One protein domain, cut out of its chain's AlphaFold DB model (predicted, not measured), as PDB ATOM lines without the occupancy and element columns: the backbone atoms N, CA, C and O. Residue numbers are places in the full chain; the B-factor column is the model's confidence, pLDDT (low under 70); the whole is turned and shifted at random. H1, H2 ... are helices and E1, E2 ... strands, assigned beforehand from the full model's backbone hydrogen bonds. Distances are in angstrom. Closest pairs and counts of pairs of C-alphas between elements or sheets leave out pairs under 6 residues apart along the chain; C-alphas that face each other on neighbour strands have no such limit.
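This is residues 10 to 29 and 37 to 141 of the 308 residues of an uncharacterized protein of Oesophagostomum dentatum (UniProt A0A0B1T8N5). A sheet of three antiparallel strands is the middle layer of this domain, with H1 crossing one face of it and H3 running slantwise over the other. H5 lies off the sheet, near H3 at a steep angle, and short H4 joins the two; short H2 follows the end of E3 and only grazes the sheet. The printed part has 125 residues with five named helices and three named strands, in the order H1 E1 E2 E3 H2 H3 H4 H5, and the class is mixed, helices and strands. The sheet's order is E1, E2, E3. The whole is compact, with a radius of gyration of the C-alphas of 15.1 A and a rounded outline of 44 by 37 by 36 A.

H1, residues 10 to 27, is on the sheet formed by E1, residues 43 to 47, E2, residues 51 to 58, and E3, residues 63 to 70. Its height over the sheet is 9.5 A, and it runs across the strands, at 65 degrees to E1 on the local plane; the closest C-alphas of H1 and E1 are those of Val 23 and Arg 44, 6.9 A apart. The strands form a meander, each the antiparallel neighbour of the one before. In the hairpin of E1 and E2, N 44 and O 55 are within hydrogen-bond range at 2.8 A; in that of E2 and E3, N 56 and O 65 are, at 2.8 A. H2, residues 71 to 76, only grazes the sheet with residues 71 to 74. H3, residues 83 to 101, is on the sheet at a height of 8.0 A, on the opposite face from H1, and with these two helices the sheet makes three layers. The closest C-alphas of H3 and E2 are those of Val 54 and Gln 87, 6.4 A apart. H4, residues 104 to 108, is not on the sheet, but only just, with 4 pairs of C-alphas within 10 A. H5, residues 112 to 129, touches H4 with residues 114 to 115 alone; their closest C-alphas, those of Phe 107 and Phe 115, are 5.7 A apart. H3 and H5 are close but not clearly touching, with the C-alphas of Phe 97 and Phe 122 7.2 A apart, and run opposite ways at a steep tilt of 54 degrees. Every O i to N i+4 pair is within hydrogen-bond range in H1, H2 and H4, against 14 of 15 in H3 and 12 of 14 in H5.

H1 begins at C-alpha 10 (52.553, -0.445, -39.949) and is 26.0 A long. E1 is 13.5 A long, E2 22.8 A and E3 23.4 A. H3 begins at C-alpha 83 (34.124, 11.520, -54.395) and is 27.0 A long. H5, 26.0 A long, ends at C-alpha 129 (31.154, -7.475, -56.621).

The C-alphas farthest apart, those of Glu 78 and Lys 110, are 44.1 A apart. Residues 30 to 36 are not printed, and C-alphas 29 and 37 are 15.0 A apart across this cut. Of the links that are printed whole, H2 to H3 is short and the others are tight. Residues 130 to 141 hold no named element. The mean pLDDT of the printed part is 81.3, with residues 10 to 14, 37 to 38 and 133 to 141 under 70.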
ATOM      1  N   ALA A  10      52.134  -1.834 -40.168       31.28
ATOM      2  CA  ALA A  10      52.553  -0.445 -39.949       31.28
ATOM      3  C   ALA A  10      51.822   0.564 -40.863       31.28
ATOM      4  O   ALA A  10      51.219   1.510 -40.371       31.28
ATOM      5  N   CYS A  11      51.757   0.294 -42.174       45.09
ATOM      6  CA  CYS A  11      51.006   1.108 -43.145       45.09
ATOM      7  C   CYS A  11      49.515   1.230 -42.778       45.09
ATOM      8  O   CYS A  11      48.900   2.277 -42.969       45.09
ATOM      9  N   ARG A  12      48.908   0.157 -42.245       55.16
ATOM     10  CA  ARG A  12      47.501   0.199 -41.816       55.16
ATOM     11  C   ARG A  12      47.302   1.112 -40.611       55.16
ATOM     12  O   ARG A  12      46.345   1.876 -40.627       55.16
ATOM     13  N   ALA A  13      48.193   1.042 -39.620       61.22
ATOM     14  CA  ALA A  13      48.115   1.863 -38.413       61.22
ATOM     15  C   ALA A  13      48.271   3.363 -38.721       61.22
ATOM     16  O   ALA A  13      47.538   4.181 -38.171       61.22
ATOM     17  N   GLU A  14      49.164   3.718 -39.650       67.00
ATOM     18  CA  GLU A  14      49.353   5.104 -40.099       67.00
ATOM     19  C   GLU A  14      48.104   5.663 -40.792       67.00
ATOM     20  O   GLU A  14      47.672   6.773 -40.491       67.00
ATOM     21  N   ILE A  15      47.474   4.883 -41.679       72.19
ATOM     22  CA  ILE A  15      46.267   5.320 -42.398       72.19
ATOM     23  C   ILE A  15      45.073   5.457 -41.445       72.19
ATOM     24  O   ILE A  15      44.292   6.398 -41.587       72.19
ATOM     25  N   THR A  16      44.918   4.543 -40.481       75.62
ATOM     26  CA  THR A  16      43.829   4.622 -39.497       75.62
ATOM     27  C   THR A  16      44.033   5.774 -38.520       75.62
ATOM     28  O   THR A  16      43.084   6.509 -38.271       75.62
ATOM     29  N   GLY A  17      45.260   5.987 -38.031       79.94
ATOM     30  CA  GLY A  17      45.571   7.112 -37.145       79.94
ATOM     31  C   GLY A  17      45.417   8.462 -37.848       79.94
ATOM     32  O   GLY A  17      44.876   9.400 -37.272       79.94
ATOM     33  N   PHE A  18      45.811   8.548 -39.122       81.38
ATOM     34  CA  PHE A  18      45.559   9.730 -39.944       81.38
ATOM     35  C   PHE A  18      44.057  10.008 -40.102       81.38
ATOM     36  O   PHE A  18      43.625  11.147 -39.959       81.38
ATOM     37  N   ALA A  19      43.254   8.973 -40.367       83.44
ATOM     38  CA  ALA A  19      41.811   9.115 -40.531       83.44
ATOM     39  C   ALA A  19      41.130   9.639 -39.255       83.44
ATOM     40  O   ALA A  19      40.329  10.568 -39.322       83.44
ATOM     41  N   GLU A  20      41.493   9.082 -38.099       84.19
ATOM     42  CA  GLU A  20      40.995   9.516 -36.792       84.19
ATOM     43  C   GLU A  20      41.408  10.959 -36.476       84.19
ATOM     44  O   GLU A  20      40.571  11.776 -36.099       84.19
ATOM     45  N   ALA A  21      42.678  11.306 -36.711       84.38
ATOM     46  CA  ALA A  21      43.174  12.662 -36.501       84.38
ATOM     47  C   ALA A  21      42.441  13.688 -37.375       84.38
ATOM     48  O   ALA A  21      42.071  14.752 -36.884       84.38
ATOM     49  N   VAL A  22      42.200  13.372 -38.653       84.44
ATOM     50  CA  VAL A  22      41.448  14.247 -39.563       84.44
ATOM     51  C   VAL A  22      40.034  14.467 -39.046       84.44
ATOM     52  O   VAL A  22      39.599  15.610 -38.948       84.44
ATOM     53  N   VAL A  23      39.323  13.390 -38.711       83.12
ATOM     54  CA  VAL A  23      37.941  13.463 -38.231       83.12
ATOM     55  C   VAL A  23      37.865  14.310 -36.962       83.12
ATOM     56  O   VAL A  23      37.196  15.343 -36.973       83.12
ATOM     57  N   ASN A  24      38.653  13.963 -35.940       84.75
ATOM     58  CA  ASN A  24      38.673  14.666 -34.656       84.75
ATOM     59  C   ASN A  24      39.078  16.136 -34.806       84.75
ATOM     60  O   ASN A  24      38.522  17.005 -34.140       84.75
ATOM     61  N   PHE A  25      40.035  16.438 -35.688       85.44
ATOM     62  CA  PHE A  25      40.426  17.815 -35.969       85.44
ATOM     63  C   PHE A  25      39.274  18.594 -36.602       85.44
ATOM     64  O   PHE A  25      38.943  19.677 -36.123       85.44
ATOM     65  N   THR A  26      38.654  18.041 -37.650       83.38
ATOM     66  CA  THR A  26      37.576  18.714 -38.388       83.38
ATOM     67  C   THR A  26      36.316  18.917 -37.557       83.38
ATOM     68  O   THR A  26      35.640  19.923 -37.749       83.38
ATOM     69  N   ASP A  27      36.028  18.026 -36.607       81.69
ATOM     70  CA  ASP A  27      34.861  18.135 -35.727       81.69
ATOM     71  C   ASP A  27      34.901  19.394 -34.848       81.69
ATOM     72  O   ASP A  27      33.854  19.969 -34.562       81.69
ATOM     73  N   ASN A  28      36.095  19.914 -34.530       82.06
ATOM     74  CA  ASN A  28      36.243  21.181 -33.801       82.06
ATOM     75  C   ASN A  28      35.771  22.413 -34.593       82.06
ATOM     76  O   ASN A  28      35.596  23.481 -34.011       82.06
ATOM     77  N   PHE A  29      35.596  22.290 -35.911       80.62
ATOM     78  CA  PHE A  29      35.210  23.390 -36.799       80.62
ATOM     79  C   PHE A  29      33.771  23.265 -37.313       80.62
ATOM     80  O   PHE A  29      33.337  24.096 -38.108       80.62
ATOM     81  N   ASP A  37      21.425  19.655 -38.681       62.84
ATOM     82  CA  ASP A  37      21.189  19.015 -39.989       62.84
ATOM     83  C   ASP A  37      22.177  17.864 -40.263       62.84
ATOM     84  O   ASP A  37      22.580  17.603 -41.403       62.84
ATOM     85  N   LYS A  38      22.635  17.178 -39.208       66.19
ATOM     86  CA  LYS A  38      23.655  16.135 -39.341       66.19
ATOM     87  C   LYS A  38      23.086  14.948 -40.140       66.19
ATOM     88  O   LYS A  38      22.085  14.362 -39.730       66.19
ATOM     89  N   PRO A  39      23.708  14.561 -41.271       75.00
ATOM     90  CA  PRO A  39      23.246  13.412 -42.043       75.00
ATOM     91  C   PRO A  39      23.391  12.119 -41.229       75.00
ATOM     92  O   PRO A  39      24.304  12.015 -40.409       75.00
ATOM     93  N   GLU A  40      22.555  11.112 -41.527       78.44
ATOM     94  CA  GLU A  40      22.586   9.766 -40.902       78.44
ATOM     95  C   GLU A  40      24.016   9.191 -40.848       78.44
ATOM     96  O   GLU A  40      24.411   8.576 -39.863       78.44
ATOM     97  N   PHE A  41      24.816   9.451 -41.891       86.00
ATOM     98  CA  PHE A  41      26.234   9.093 -41.957       86.00
ATOM     99  C   PHE A  41      27.087  10.339 -42.202       86.00
ATOM    100  O   PHE A  41      27.278  10.746 -43.357       86.00
ATOM    101  N   PRO A  42      27.629  10.954 -41.141       87.19
ATOM    102  CA  PRO A  42      28.610  12.018 -41.272       87.19
ATOM    103  C   PRO A  42      29.829  11.506 -42.029       87.19
ATOM    104  O   PRO A  42      30.266  10.369 -41.841       87.19
ATOM    105  N   PHE A  43      30.397  12.346 -42.885       87.94
ATOM    106  CA  PHE A  43      31.504  11.942 -43.739       87.94
ATOM    107  C   PHE A  43      32.587  13.013 -43.823       87.94
ATOM    108  O   PHE A  43      32.342  14.201 -43.600       87.94
ATOM    109  N   ARG A  44      33.801  12.583 -44.162       87.50
ATOM    110  CA  ARG A  44      34.955  13.442 -44.436       87.50
ATOM    111  C   ARG A  44      35.632  12.985 -45.715       87.50
ATOM    112  O   ARG A  44      35.796  11.788 -45.950       87.50
ATOM    113  N   THR A  45      36.043  13.946 -46.532       87.50
ATOM    114  CA  THR A  45      36.845  13.684 -47.728       87.50
ATOM    115  C   THR A  45      38.185  14.389 -47.598       87.50
ATOM    116  O   THR A  45      38.255  15.520 -47.122       87.50
ATOM    117  N   VAL A  46      39.261  13.706 -47.983       87.62
ATOM    118  CA  VAL A  46      40.614  14.266 -47.982       87.62
ATOM    119  C   VAL A  46      41.252  13.969 -49.321       87.62
ATOM    120  O   VAL A  46      41.435  12.809 -49.686       87.62
ATOM    121  N   SER A  47      41.619  15.021 -50.044       86.31
ATOM    122  CA  SER A  47      42.353  14.898 -51.297       86.31
ATOM    123  C   SER A  47      43.809  15.271 -51.067       86.31
ATOM    124  O   SER A  47      44.122  16.389 -50.665       86.31
ATOM    125  N   THR A  48      44.714  14.330 -51.312       86.06
ATOM    126  CA  THR A  48      46.163  14.564 -51.265       86.06
ATOM    127  C   THR A  48      46.741  14.562 -52.680       86.06
ATOM    128  O   THR A  48      46.046  14.281 -53.659       86.06
ATOM    129  N   GLN A  49      48.039  14.836 -52.822       83.00
ATOM    130  CA  GLN A  49      48.707  14.738 -54.126       83.00
ATOM    131  C   GLN A  49      48.713  13.303 -54.687       83.00
ATOM    132  O   GLN A  49      48.698  13.124 -55.902       83.00
ATOM    133  N   LYS A  50      48.730  12.275 -53.825       85.12
ATOM    134  CA  LYS A  50      48.900  10.867 -54.237       85.12
ATOM    135  C   LYS A  50      47.614  10.044 -54.159       85.12
ATOM    136  O   LYS A  50      47.468   9.065 -54.898       85.12
ATOM    137  N   SER A  51      46.699  10.418 -53.274       86.56
ATOM    138  CA  SER A  51      45.503   9.639 -52.964       86.56
ATOM    139  C   SER A  51      44.320  10.500 -52.550       86.56
ATOM    140  O   SER A  51      44.487  11.568 -51.962       86.56
ATOM    141  N   ASP A  52      43.128   9.984 -52.823       87.88
ATOM    142  CA  ASP A  52      41.865  10.501 -52.317       87.88
ATOM    143  C   ASP A  52      41.307   9.556 -51.261       87.88
ATOM    144  O   ASP A  52      41.337   8.335 -51.423       87.88
ATOM    145  N   HIS A  53      40.807  10.127 -50.177       88.62
ATOM    146  CA  HIS A  53      40.287   9.404 -49.032       88.62
ATOM    147  C   HIS A  53      38.855   9.838 -48.767       88.62
ATOM    148  O   HIS A  53      38.545  11.031 -48.787       88.62
ATOM    149  N   VAL A  54      37.995   8.866 -48.490       89.38
ATOM    150  CA  VAL A  54      36.620   9.097 -48.049       89.38
ATOM    151  C   VAL A  54      36.395   8.285 -46.787       89.38
ATOM    152  O   VAL A  54      36.687   7.089 -46.759       89.38
ATOM    153  N   TYR A  55      35.890   8.945 -45.754       90.25
ATOM    154  CA  TYR A  55      35.601   8.368 -44.450       90.25
ATOM    155  C   TYR A  55      34.146   8.637 -44.092       90.25
ATOM    156  O   TYR A  55      33.675   9.756 -44.280       90.25
ATOM    157  N   ILE A  56      33.455   7.633 -43.564       90.56
ATOM    158  CA  ILE A  56      32.113   7.759 -42.999       90.56
ATOM    159  C   ILE A  56      32.131   7.307 -41.539       90.56
ATOM    160  O   ILE A  56      32.812   6.339 -41.188       90.56
ATOM    161  N   GLN A  57      31.386   8.015 -40.703       89.00
ATOM    162  CA  GLN A  57      31.097   7.641 -39.326       89.00
ATOM    163  C   GLN A  57      29.796   6.834 -39.297       89.00
ATOM    164  O   GLN A  57      28.818   7.220 -39.936       89.00
ATOM    165  N   VAL A  58      29.790   5.710 -38.581       88.62
ATOM    166  CA  VAL A  58      28.617   4.836 -38.425       88.62
ATOM    167  C   VAL A  58      28.367   4.552 -36.943       88.62
ATOM    168  O   VAL A  58      29.313   4.596 -36.156       88.62
ATOM    169  N   GLU A  59      27.110   4.255 -36.594       85.19
ATOM    170  CA  GLU A  59      26.656   3.916 -35.227       85.19
ATOM    171  C   GLU A  59      27.036   5.005 -34.222       85.19
ATOM    172  O   GLU A  59      27.984   4.857 -33.458       85.19
ATOM    173  N   ASP A  60      26.359   6.153 -34.310       81.44
ATOM    174  CA  ASP A  60      26.578   7.311 -33.429       81.44
ATOM    175  C   ASP A  60      28.035   7.790 -33.367       81.44
ATOM    176  O   ASP A  60      28.495   8.369 -32.386       81.44
ATOM    177  N   CYS A  61      28.752   7.612 -34.480       79.56
ATOM    178  CA  CYS A  61      30.160   7.970 -34.645       79.56
ATOM    179  C   CYS A  61      31.143   7.105 -33.837       79.56
ATOM    180  O   CYS A  61      32.310   7.474 -33.719       79.56
ATOM    181  N   GLU A  62      30.724   5.935 -33.342       83.44
ATOM    182  CA  GLU A  62      31.628   4.997 -32.667       83.44
ATOM    183  C   GLU A  62      32.635   4.339 -33.619       83.44
ATOM    184  O   GLU A  62      33.734   3.957 -33.203       83.44
ATOM    185  N   PHE A  63      32.270   4.174 -34.894       86.31
ATOM    186  CA  PHE A  63      33.100   3.478 -35.872       86.31
ATOM    187  C   PHE A  63      33.370   4.332 -37.104       86.31
ATOM    188  O   PHE A  63      32.501   5.046 -37.607       86.31
ATOM    189  N   LEU A  64      34.582   4.180 -37.639       88.12
ATOM    190  CA  LEU A  64      35.016   4.819 -38.871       88.12
ATOM    191  C   LEU A  64      35.183   3.777 -39.977       88.12
ATOM    192  O   LEU A  64      35.973   2.838 -39.853       88.12
ATOM    193  N   VAL A  65      34.474   3.967 -41.087       89.44
ATOM    194  CA  VAL A  65      34.637   3.164 -42.302       89.44
ATOM    195  C   VAL A  65      35.230   4.054 -43.380       89.44
ATOM    196  O   VAL A  65      34.683   5.101 -43.711       89.44
ATOM    197  N   GLY A  66      36.376   3.652 -43.923       88.69
ATOM    198  CA  GLY A  66      37.144   4.482 -44.839       88.69
ATOM    199  C   GLY A  66      37.661   3.729 -46.046       88.69
ATOM    200  O   GLY A  66      37.931   2.528 -45.985       88.69
ATOM    201  N   LEU A  67      37.853   4.462 -47.135       85.94
ATOM    202  CA  LEU A  67      38.478   3.954 -48.343       85.94
ATOM    203  C   LEU A  67      39.442   4.993 -48.913       85.94
ATOM    204  O   LEU A  67      39.133   6.181 -48.989       85.94
ATOM    205  N   ALA A  68      40.628   4.516 -49.285       86.06
ATOM    206  CA  ALA A  68      41.703   5.311 -49.857       86.06
ATOM    207  C   ALA A  68      42.006   4.811 -51.273       86.06
ATOM    208  O   ALA A  68      42.234   3.617 -51.483       86.06
ATOM    209  N   LEU A  69      42.011   5.724 -52.239       83.19
ATOM    210  CA  LEU A  69      42.204   5.445 -53.660       83.19
ATOM    211  C   LEU A  69      43.442   6.171 -54.171       83.19
ATOM    212  O   LEU A  69      43.643   7.347 -53.884       83.19
ATOM    213  N   SER A  70      44.273   5.483 -54.953       85.12
ATOM    214  CA  SER A  70      45.469   6.082 -55.548       85.12
ATOM    215  C   SER A  70      45.127   6.827 -56.837       85.12
ATOM    216  O   SER A  70      44.638   6.223 -57.792       85.12
ATOM    217  N   LYS A  71      45.473   8.117 -56.905       84.25
ATOM    218  CA  LYS A  71      45.264   8.943 -58.106       84.25
ATOM    219  C   LYS A  71      46.044   8.426 -59.314       84.25
ATOM    220  O   LYS A  71      45.522   8.418 -60.422       84.25
ATOM    221  N   ILE A  72      47.261   7.926 -59.088       83.75
ATOM    222  CA  ILE A  72      48.129   7.368 -60.138       83.75
ATOM    223  C   ILE A  72      47.482   6.131 -60.771       83.75
ATOM    224  O   ILE A  72      47.454   5.999 -61.990       83.75
ATOM    225  N   GLN A  73      46.941   5.228 -59.947       80.69
ATOM    226  CA  GLN A  73      46.310   4.001 -60.444       80.69
ATOM    227  C   GLN A  73      44.996   4.284 -61.170       80.69
ATOM    228  O   GLN A  73      44.711   3.641 -62.175       80.69
ATOM    229  N   ASN A  74      44.220   5.258 -60.693       79.50
ATOM    230  CA  ASN A  74      42.973   5.643 -61.344       79.50
ATOM    231  C   ASN A  74      43.223   6.322 -62.693       79.50
ATOM    232  O   ASN A  74      42.551   5.987 -63.662       79.50
ATOM    233  N   ALA A  75      44.239   7.189 -62.781       79.94
ATOM    234  CA  ALA A  75      44.658   7.792 -64.044       79.94
ATOM    235  C   ALA A  75      45.115   6.730 -65.058       79.94
ATOM    236  O   ALA A  75      44.719   6.779 -66.216       79.94
ATOM    237  N   ALA A  76      45.881   5.726 -64.613       81.62
ATOM    238  CA  ALA A  76      46.299   4.608 -65.463       81.62
ATOM    239  C   ALA A  76      45.133   3.713 -65.927       81.62
ATOM    240  O   ALA A  76      45.264   3.009 -66.924       81.62
ATOM    241  N   ALA A  77      44.012   3.719 -65.203       78.00
ATOM    242  CA  ALA A  77      42.799   2.980 -65.541       78.00
ATOM    243  C   ALA A  77      41.744   3.845 -66.260       78.00
ATOM    244  O   ALA A  77      40.611   3.390 -66.401       78.00
ATOM    245  N   GLU A  78      42.092   5.081 -66.646       77.38
ATOM    246  CA  GLU A  78      41.183   6.079 -67.239       77.38
ATOM    247  C   GLU A  78      39.900   6.302 -66.417       77.38
ATOM    248  O   GLU A  78      38.835   6.644 -66.932       77.38
ATOM    249  N   TYR A  79      39.993   6.113 -65.100       73.75
ATOM    250  CA  TYR A  79      38.859   6.196 -64.195       73.75
ATOM    251  C   TYR A  79      38.823   7.558 -63.502       73.75
ATOM    252  O   TYR A  79      39.693   7.889 -62.690       73.75
ATOM    253  N   SER A  80      37.788   8.344 -63.801       73.44
ATOM    254  CA  SER A  80      37.547   9.629 -63.140       73.44
ATOM    255  C   SER A  80      36.839   9.414 -61.805       73.44
ATOM    256  O   SER A  80      35.727   8.891 -61.753       73.44
ATOM    257  N   LEU A  81      37.482   9.824 -60.711       73.81
ATOM    258  CA  LEU A  81      36.904   9.704 -59.378       73.81
ATOM    259  C   LEU A  81      35.863  10.787 -59.117       73.81
ATOM    260  O   LEU A  81      36.184  11.971 -59.065       73.81
ATOM    261  N   PHE A  82      34.640  10.361 -58.821       81.25
ATOM    262  CA  PHE A  82      33.636  11.217 -58.208       81.25
ATOM    263  C   PHE A  82      33.560  10.898 -56.710       81.25
ATOM    264  O   PHE A  82      33.091   9.833 -56.322       81.25
ATOM    265  N   LEU A  83      34.063  11.783 -55.844       82.50
ATOM    266  CA  LEU A  83      34.124  11.520 -54.395       82.50
ATOM    267  C   LEU A  83      32.752  11.272 -53.751       82.50
ATOM    268  O   LEU A  83      32.658  10.329 -52.959       82.50
ATOM    269  N   PRO A  84      31.679  12.005 -54.120       83.50
ATOM    270  CA  PRO A  84      30.345  11.664 -53.651       83.50
ATOM    271  C   PRO A  84      29.961  10.238 -54.048       83.50
ATOM    272  O   PRO A  84      29.385   9.547 -53.215       83.50
ATOM    273  N   ALA A  85      30.376   9.751 -55.238       81.44
ATOM    274  CA  ALA A  85      30.158   8.360 -55.662       81.44
ATOM    275  C   ALA A  85      30.637   7.357 -54.613       81.44
ATOM    276  O   ALA A  85      29.915   6.464 -54.166       81.44
ATOM    277  N   ILE A  86      31.887   7.553 -54.207       83.62
ATOM    278  CA  ILE A  86      32.580   6.701 -53.252       83.62
ATOM    279  C   ILE A  86      31.922   6.764 -51.871       83.62
ATOM    280  O   ILE A  86      31.824   5.741 -51.198       83.62
ATOM    281  N   GLN A  87      31.409   7.927 -51.468       87.12
ATOM    282  CA  GLN A  87      30.663   8.065 -50.221       87.12
ATOM    283  C   GLN A  87      29.423   7.156 -50.193       87.12
ATOM    284  O   GLN A  87      29.300   6.358 -49.264       87.12
ATOM    285  N   ASN A  88      28.533   7.194 -51.199       85.12
ATOM    286  CA  ASN A  88      27.348   6.314 -51.158       85.12
ATOM    287  C   ASN A  88      27.718   4.843 -51.321       85.12
ATOM    288  O   ASN A  88      26.998   3.983 -50.822       85.12
ATOM    289  N   VAL A  89      28.827   4.530 -51.996       85.62
ATOM    290  CA  VAL A  89      29.355   3.163 -52.035       85.62
ATOM    291  C   VAL A  89      29.704   2.683 -50.626       85.62
ATOM    292  O   VAL A  89      29.327   1.570 -50.264       85.62
ATOM    293  N   LEU A  90      30.386   3.505 -49.822       88.25
ATOM    294  CA  LEU A  90      30.726   3.153 -48.440       88.25
ATOM    295  C   LEU A  90      29.480   3.019 -47.567       88.25
ATOM    296  O   LEU A  90      29.351   2.026 -46.851       88.25
ATOM    297  N   ILE A  91      28.545   3.967 -47.676       88.88
ATOM    298  CA  ILE A  91      27.271   3.918 -46.948       88.88
ATOM    299  C   ILE A  91      26.502   2.653 -47.334       88.88
ATOM    300  O   ILE A  91      26.082   1.894 -46.467       88.88
ATOM    301  N   GLY A  92      26.368   2.374 -48.631       88.25
ATOM    302  CA  GLY A  92      25.693   1.181 -49.134       88.25
ATOM    303  C   GLY A  92      26.381  -0.113 -48.698       88.25
ATOM    304  O   GLY A  92      25.704  -1.084 -48.373       88.25
ATOM    305  N   ALA A  93      27.714  -0.140 -48.633       89.25
ATOM    306  CA  ALA A  93      28.456  -1.295 -48.138       89.25
ATOM    307  C   ALA A  93      28.217  -1.546 -46.645       89.25
ATOM    308  O   ALA A  93      28.026  -2.697 -46.250       89.25
ATOM    309  N   TYR A  94      28.177  -0.488 -45.832       91.50
ATOM    310  CA  TYR A  94      27.810  -0.596 -44.424       91.50
ATOM    311  C   TYR A  94      26.349  -1.026 -44.251       91.50
ATOM    312  O   TYR A  94      26.092  -1.998 -43.548       91.50
ATOM    313  N   LYS A  95      25.395  -0.388 -44.943       90.69
ATOM    314  CA  LYS A  95      23.975  -0.770 -44.867       90.69
ATOM    315  C   LYS A  95      23.750  -2.222 -45.301       90.69
ATOM    316  O   LYS A  95      22.970  -2.928 -44.673       90.69
ATOM    317  N   MET A  96      24.474  -2.698 -46.315       90.50
ATOM    318  CA  MET A  96      24.438  -4.101 -46.738       90.50
ATOM    319  C   MET A  96      25.041  -5.044 -45.687       90.50
ATOM    320  O   MET A  96      24.499  -6.121 -45.449       90.50
ATOM    321  N   PHE A  97      26.139  -4.657 -45.028       91.81
ATOM    322  CA  PHE A  97      26.665  -5.420 -43.892       91.81
ATOM    323  C   PHE A  97      25.623  -5.501 -42.772       91.81
ATOM    324  O   PHE A  97      25.305  -6.599 -42.310       91.81
ATOM    325  N   ARG A  98      25.062  -4.351 -42.376       92.69
ATOM    326  CA  ARG A  98      24.060  -4.246 -41.312       92.69
ATOM    327  C   ARG A  98      22.841  -5.102 -41.622       92.69
ATOM    328  O   ARG A  98      22.388  -5.823 -40.743       92.69
ATOM    329  N   LEU A  99      22.384  -5.106 -42.875       91.94
ATOM    330  CA  LEU A  99      21.263  -5.928 -43.319       91.94
ATOM    331  C   LEU A  99      21.465  -7.410 -42.971       91.94
ATOM    332  O   LEU A  99      20.532  -8.038 -42.506       91.94
ATOM    333  N   PHE A 100      22.658  -7.992 -43.114       90.69
ATOM    334  CA  PHE A 100      22.856  -9.428 -42.840       90.69
ATOM    335  C   PHE A 100      23.404  -9.745 -41.452       90.69
ATOM    336  O   PHE A 100      23.105 -10.799 -40.891       90.69
ATOM    337  N   PHE A 101      24.219  -8.858 -40.890       88.81
ATOM    338  CA  PHE A 101      24.950  -9.132 -39.656       88.81
ATOM    339  C   PHE A 101      24.466  -8.307 -38.462       88.81
ATOM    340  O   PHE A 101      24.788  -8.676 -37.337       88.81
ATOM    341  N   GLY A 102      23.687  -7.250 -38.682       89.06
ATOM    342  CA  GLY A 102      23.354  -6.260 -37.666       89.06
ATOM    343  C   GLY A 102      24.491  -5.260 -37.433       89.06
ATOM    344  O   GLY A 102      25.434  -5.162 -38.221       89.06
ATOM    345  N   GLU A 103      24.397  -4.510 -36.340       89.19
ATOM    346  CA  GLU A 103      25.342  -3.444 -35.976       89.19
ATOM    347  C   GLU A 103      26.699  -3.975 -35.479       89.19
ATOM    348  O   GLU A 103      26.795  -5.008 -34.810       89.19
ATOM    349  N   PHE A 104      27.770  -3.230 -35.752       88.56
ATOM    350  CA  PHE A 104      29.123  -3.455 -35.247       88.56
ATOM    351  C   PHE A 104      29.177  -3.449 -33.716       88.56
ATOM    352  O   PHE A 104      29.857  -4.291 -33.114       88.56
ATOM    353  N   SER A 105      28.403  -2.570 -33.084       85.19
ATOM    354  CA  SER A 105      28.254  -2.426 -31.635       85.19
ATOM    355  C   SER A 105      27.896  -3.748 -30.953       85.19
ATOM    356  O   SER A 105      28.462  -4.106 -29.912       85.19
ATOM    357  N   SER A 106      27.029  -4.541 -31.589       81.62
ATOM    358  CA  SER A 106      26.619  -5.862 -31.101       81.62
ATOM    359  C   SER A 106      27.772  -6.872 -31.076       81.62
ATOM    360  O   SER A 106      27.809  -7.763 -30.221       81.62
ATOM    361  N   PHE A 107      28.738  -6.744 -31.986       79.81
ATOM    362  CA  PHE A 107      29.896  -7.634 -32.078       79.81
ATOM    363  C   PHE A 107      31.046  -7.214 -31.175       79.81
ATOM    364  O   PHE A 107      31.677  -8.081 -30.562       79.81
ATOM    365  N   ARG A 108      31.285  -5.904 -31.048       75.69
ATOM    366  CA  ARG A 108      32.322  -5.340 -30.175       75.69
ATOM    367  C   ARG A 108      32.149  -5.803 -28.728       75.69
ATOM    368  O   ARG A 108      33.128  -6.203 -28.104       75.69
ATOM    369  N   LYS A 109      30.907  -5.816 -28.229       76.19
ATOM    370  CA  LYS A 109      30.573  -6.238 -26.857       76.19
ATOM    371  C   LYS A 109      30.718  -7.749 -26.625       76.19
ATOM    372  O   LYS A 109      30.945  -8.164 -25.495       76.19
ATOM    373  N   LYS A 110      30.587  -8.578 -27.670       76.81
ATOM    374  CA  LYS A 110      30.548 -10.049 -27.549       76.81
ATOM    375  C   LYS A 110      31.896 -10.716 -27.813       76.81
ATOM    376  O   LYS A 110      32.356 -11.509 -26.998       76.81
ATOM    377  N   ASN A 111      32.501 -10.476 -28.980       82.19
ATOM    378  CA  ASN A 111      33.757 -11.121 -29.367       82.19
ATOM    379  C   ASN A 111      34.442 -10.381 -30.528       82.19
ATOM    380  O   ASN A 111      34.041 -10.497 -31.689       82.19
ATOM    381  N   LEU A 112      35.531  -9.683 -30.212       84.62
ATOM    382  CA  LEU A 112      36.289  -8.879 -31.169       84.62
ATOM    383  C   LEU A 112      36.988  -9.716 -32.256       84.62
ATOM    384  O   LEU A 112      37.136  -9.255 -33.387       84.62
ATOM    385  N   GLN A 113      37.402 -10.946 -31.947       86.31
ATOM    386  CA  GLN A 113      38.085 -11.807 -32.915       86.31
ATOM    387  C   GLN A 113      37.109 -12.315 -33.981       86.31
ATOM    388  O   GLN A 113      37.342 -12.131 -35.175       86.31
ATOM    389  N   LYS A 114      35.952 -12.841 -33.554       84.25
ATOM    390  CA  LYS A 114      34.878 -13.250 -34.475       84.25
ATOM    391  C   LYS A 114      34.355 -12.080 -35.307       84.25
ATOM    392  O   LYS A 114      33.950 -12.268 -36.451       84.25
ATOM    393  N   PHE A 115      34.359 -10.870 -34.745       86.38
ATOM    394  CA  PHE A 115      33.987  -9.669 -35.485       86.38
ATOM    395  C   PHE A 115      34.936  -9.404 -36.658       86.38
ATOM    396  O   PHE A 115      34.477  -9.243 -37.787       86.38
ATOM    397  N   LYS A 116      36.253  -9.438 -36.416       86.94
ATOM    398  CA  LYS A 116      37.268  -9.278 -37.469       86.94
ATOM    399  C   LYS A 116      37.107 -10.319 -38.574       86.94
ATOM    400  O   LYS A 116      37.100  -9.959 -39.746       86.94
ATOM    401  N   GLU A 117      36.905 -11.581 -38.205       88.56
ATOM    402  CA  GLU A 117      36.682 -12.671 -39.163       88.56
ATOM    403  C   GLU A 117      35.435 -12.429 -40.029       88.56
ATOM    404  O   GLU A 117      35.477 -12.615 -41.246       88.56
ATOM    405  N   ARG A 118      34.334 -11.941 -39.437       87.75
ATOM    406  CA  ARG A 118      33.111 -11.583 -40.179       87.75
ATOM    407  C   ARG A 118      33.312 -10.402 -41.122       87.75
ATOM    408  O   ARG A 118      32.828 -10.451 -42.252       87.75
ATOM    409  N   LEU A 119      34.029  -9.365 -40.689       89.19
ATOM    410  CA  LEU A 119      34.367  -8.225 -41.545       89.19
ATOM    411  C   LEU A 119      35.206  -8.676 -42.745       89.19
ATOM    412  O   LEU A 119      34.898  -8.322 -43.882       89.19
ATOM    413  N   GLU A 120      36.235  -9.496 -42.512       89.81
ATOM    414  CA  GLU A 120      37.078 -10.029 -43.584       89.81
ATOM    415  C   GLU A 120      36.286 -10.913 -44.552       89.81
ATOM    416  O   GLU A 120      36.458 -10.790 -45.768       89.81
ATOM    417  N   TYR A 121      35.389 -11.751 -44.031       89.44
ATOM    418  CA  TYR A 121      34.494 -12.580 -44.832       89.44
ATOM    419  C   TYR A 121      33.568 -11.737 -45.718       89.44
ATOM    420  O   TYR A 121      33.523 -11.942 -46.935       89.44
ATOM    421  N   PHE A 122      32.854 -10.772 -45.130       91.00
ATOM    422  CA  PHE A 122      31.889  -9.950 -45.853       91.00
ATOM    423  C   PHE A 122      32.579  -9.035 -46.863       91.00
ATOM    424  O   PHE A 122      32.354  -9.167 -48.065       91.00
ATOM    425  N   PHE A 123      33.471  -8.147 -46.415       88.19
ATOM    426  CA  PHE A 123      34.111  -7.171 -47.302       88.19
ATOM    427  C   PHE A 123      35.058  -7.840 -48.302       88.19
ATOM    428  O   PHE A 123      35.210  -7.356 -49.424       88.19
ATOM    429  N   GLY A 124      35.650  -8.984 -47.946       87.06
ATOM    430  CA  GLY A 124      36.468  -9.777 -48.860       87.06
ATOM    431  C   GLY A 124      35.699 -10.295 -50.076       87.06
ATOM    432  O   GLY A 124      36.286 -10.383 -51.154       87.06
ATOM    433  N   ARG A 125      34.404 -10.598 -49.917       85.81
ATOM    434  CA  ARG A 125      33.520 -11.069 -50.997       85.81
ATOM    435  C   ARG A 125      32.709  -9.950 -51.639       85.81
ATOM    436  O   ARG A 125      32.503  -9.979 -52.844       85.81
ATOM    437  N   TYR A 126      32.288  -8.960 -50.858       84.62
ATOM    438  CA  TYR A 126      31.415  -7.884 -51.315       84.62
ATOM    439  C   TYR A 126      32.145  -6.841 -52.170       84.62
ATOM    440  O   TYR A 126      31.656  -6.467 -53.232       84.62
ATOM    441  N   LEU A 127      33.349  -6.406 -51.770       83.06
ATOM    442  CA  LEU A 127      34.082  -5.363 -52.505       83.06
ATOM    443  C   LEU A 127      34.376  -5.730 -53.975       83.06
ATOM    444  O   LEU A 127      34.207  -4.865 -54.836       83.06
ATOM    445  N   PRO A 128      34.764  -6.978 -54.316       82.31
ATOM    446  CA  PRO A 128      34.910  -7.390 -55.712       82.31
ATOM    447  C   PRO A 128      33.622  -7.297 -56.544       82.31
ATOM    448  O   PRO A 128      33.697  -7.024 -57.742       82.31
ATOM    449  N   LEU A 129      32.450  -7.506 -55.930       78.31
ATOM    450  CA  LEU A 129      31.154  -7.475 -56.621       78.31
ATOM    451  C   LEU A 129      30.752  -6.058 -57.035       78.31
ATOM    452  O   LEU A 129      30.081  -5.890 -58.049       78.31
ATOM    453  N   LEU A 130      31.208  -5.039 -56.302       75.00
ATOM    454  CA  LEU A 130      30.874  -3.639 -56.571       75.00
ATOM    455  C   LEU A 130      31.443  -3.111 -57.895       75.00
ATOM    456  O   LEU A 130      30.966  -2.089 -58.371       75.00
ATOM    457  N   LYS A 131      32.460  -3.773 -58.481       73.31
ATOM    458  CA  LYS A 131      33.098  -3.405 -59.767       73.31
ATOM    459  C   LYS A 131      33.262  -1.885 -59.949       73.31
ATOM    460  O   LYS A 131      32.938  -1.352 -61.006       73.31
ATOM    461  N   LEU A 132      33.809  -1.203 -58.938       71.44
ATOM    462  CA  LEU A 132      33.845   0.269 -58.852       71.44
ATOM    463  C   LEU A 132      34.376   0.961 -60.114       71.44
ATOM    464  O   LEU A 132      33.899   2.023 -60.474       71.44
ATOM    465  N   HIS A 133      35.310   0.332 -60.827       67.50
ATOM    466  CA  HIS A 133      35.900   0.888 -62.044       67.50
ATOM    467  C   HIS A 133      34.947   0.936 -63.263       67.50
ATOM    468  O   HIS A 133      35.283   1.558 -64.266       67.50
ATOM    469  N   ARG A 134      33.807   0.228 -63.222       64.94
ATOM    470  CA  ARG A 134      32.816   0.141 -64.317       64.94
ATOM    471  C   ARG A 134      31.442   0.664 -63.918       64.94
ATOM    472  O   ARG A 134      30.488   0.425 -64.647       64.94
ATOM    473  N   MET A 135      31.315   1.279 -62.746       64.12
ATOM    474  CA  MET A 135      30.007   1.600 -62.195       64.12
ATOM    475  C   MET A 135      29.500   2.915 -62.817       64.12
ATOM    476  O   MET A 135      30.126   3.955 -62.595       64.12
ATOM    477  N   PRO A 136      28.421   2.907 -63.622       63.38
ATOM    478  CA  PRO A 136      27.841   4.138 -64.145       63.38
ATOM    479  C   PRO A 136      27.304   5.006 -62.998       63.38
ATOM    480  O   PRO A 136      26.866   4.501 -61.965       63.38
ATOM    481  N   LEU A 137      27.297   6.328 -63.192       65.06
ATOM    482  CA  LEU A 137      26.846   7.299 -62.183       65.06
ATOM    483  C   LEU A 137      25.382   7.083 -61.747       65.06
ATOM    484  O   LEU A 137      24.989   7.495 -60.662       65.06
ATOM    485  N   LEU A 138      24.563   6.428 -62.569       62.00
ATOM    486  CA  LEU A 138      23.178   6.124 -62.215       62.00
ATOM    487  C   LEU A 138      23.085   5.034 -61.131       62.00
ATOM    488  O   LEU A 138      22.285   5.156 -60.207       62.00
ATOM    489  N   ASP A 139      23.976   4.039 -61.168       61.62
ATOM    490  CA  ASP A 139      24.045   2.969 -60.162       61.62
ATOM    491  C   ASP A 139      24.504   3.493 -58.788       61.62
ATOM    492  O   ASP A 139      24.364   2.813 -57.769       61.62
ATOM    493  N   TYR A 140      25.059   4.709 -58.743       61.47
ATOM    494  CA  TYR A 140      25.440   5.402 -57.515       61.47
ATOM    495  C   TYR A 140      24.240   5.947 -56.727       61.47
ATOM    496  O   TYR A 140      24.305   6.039 -55.497       61.47
ATOM    497  N   LEU A 141      23.137   6.280 -57.402       62.66
ATOM    498  CA  LEU A 141      21.976   6.878 -56.743       62.66
ATOM    499  C   LEU A 141      21.260   5.896 -55.803       62.66
ATOM    500  O   LEU A 141      20.451   6.348 -55.000       62.66
TER     501      LEU A 141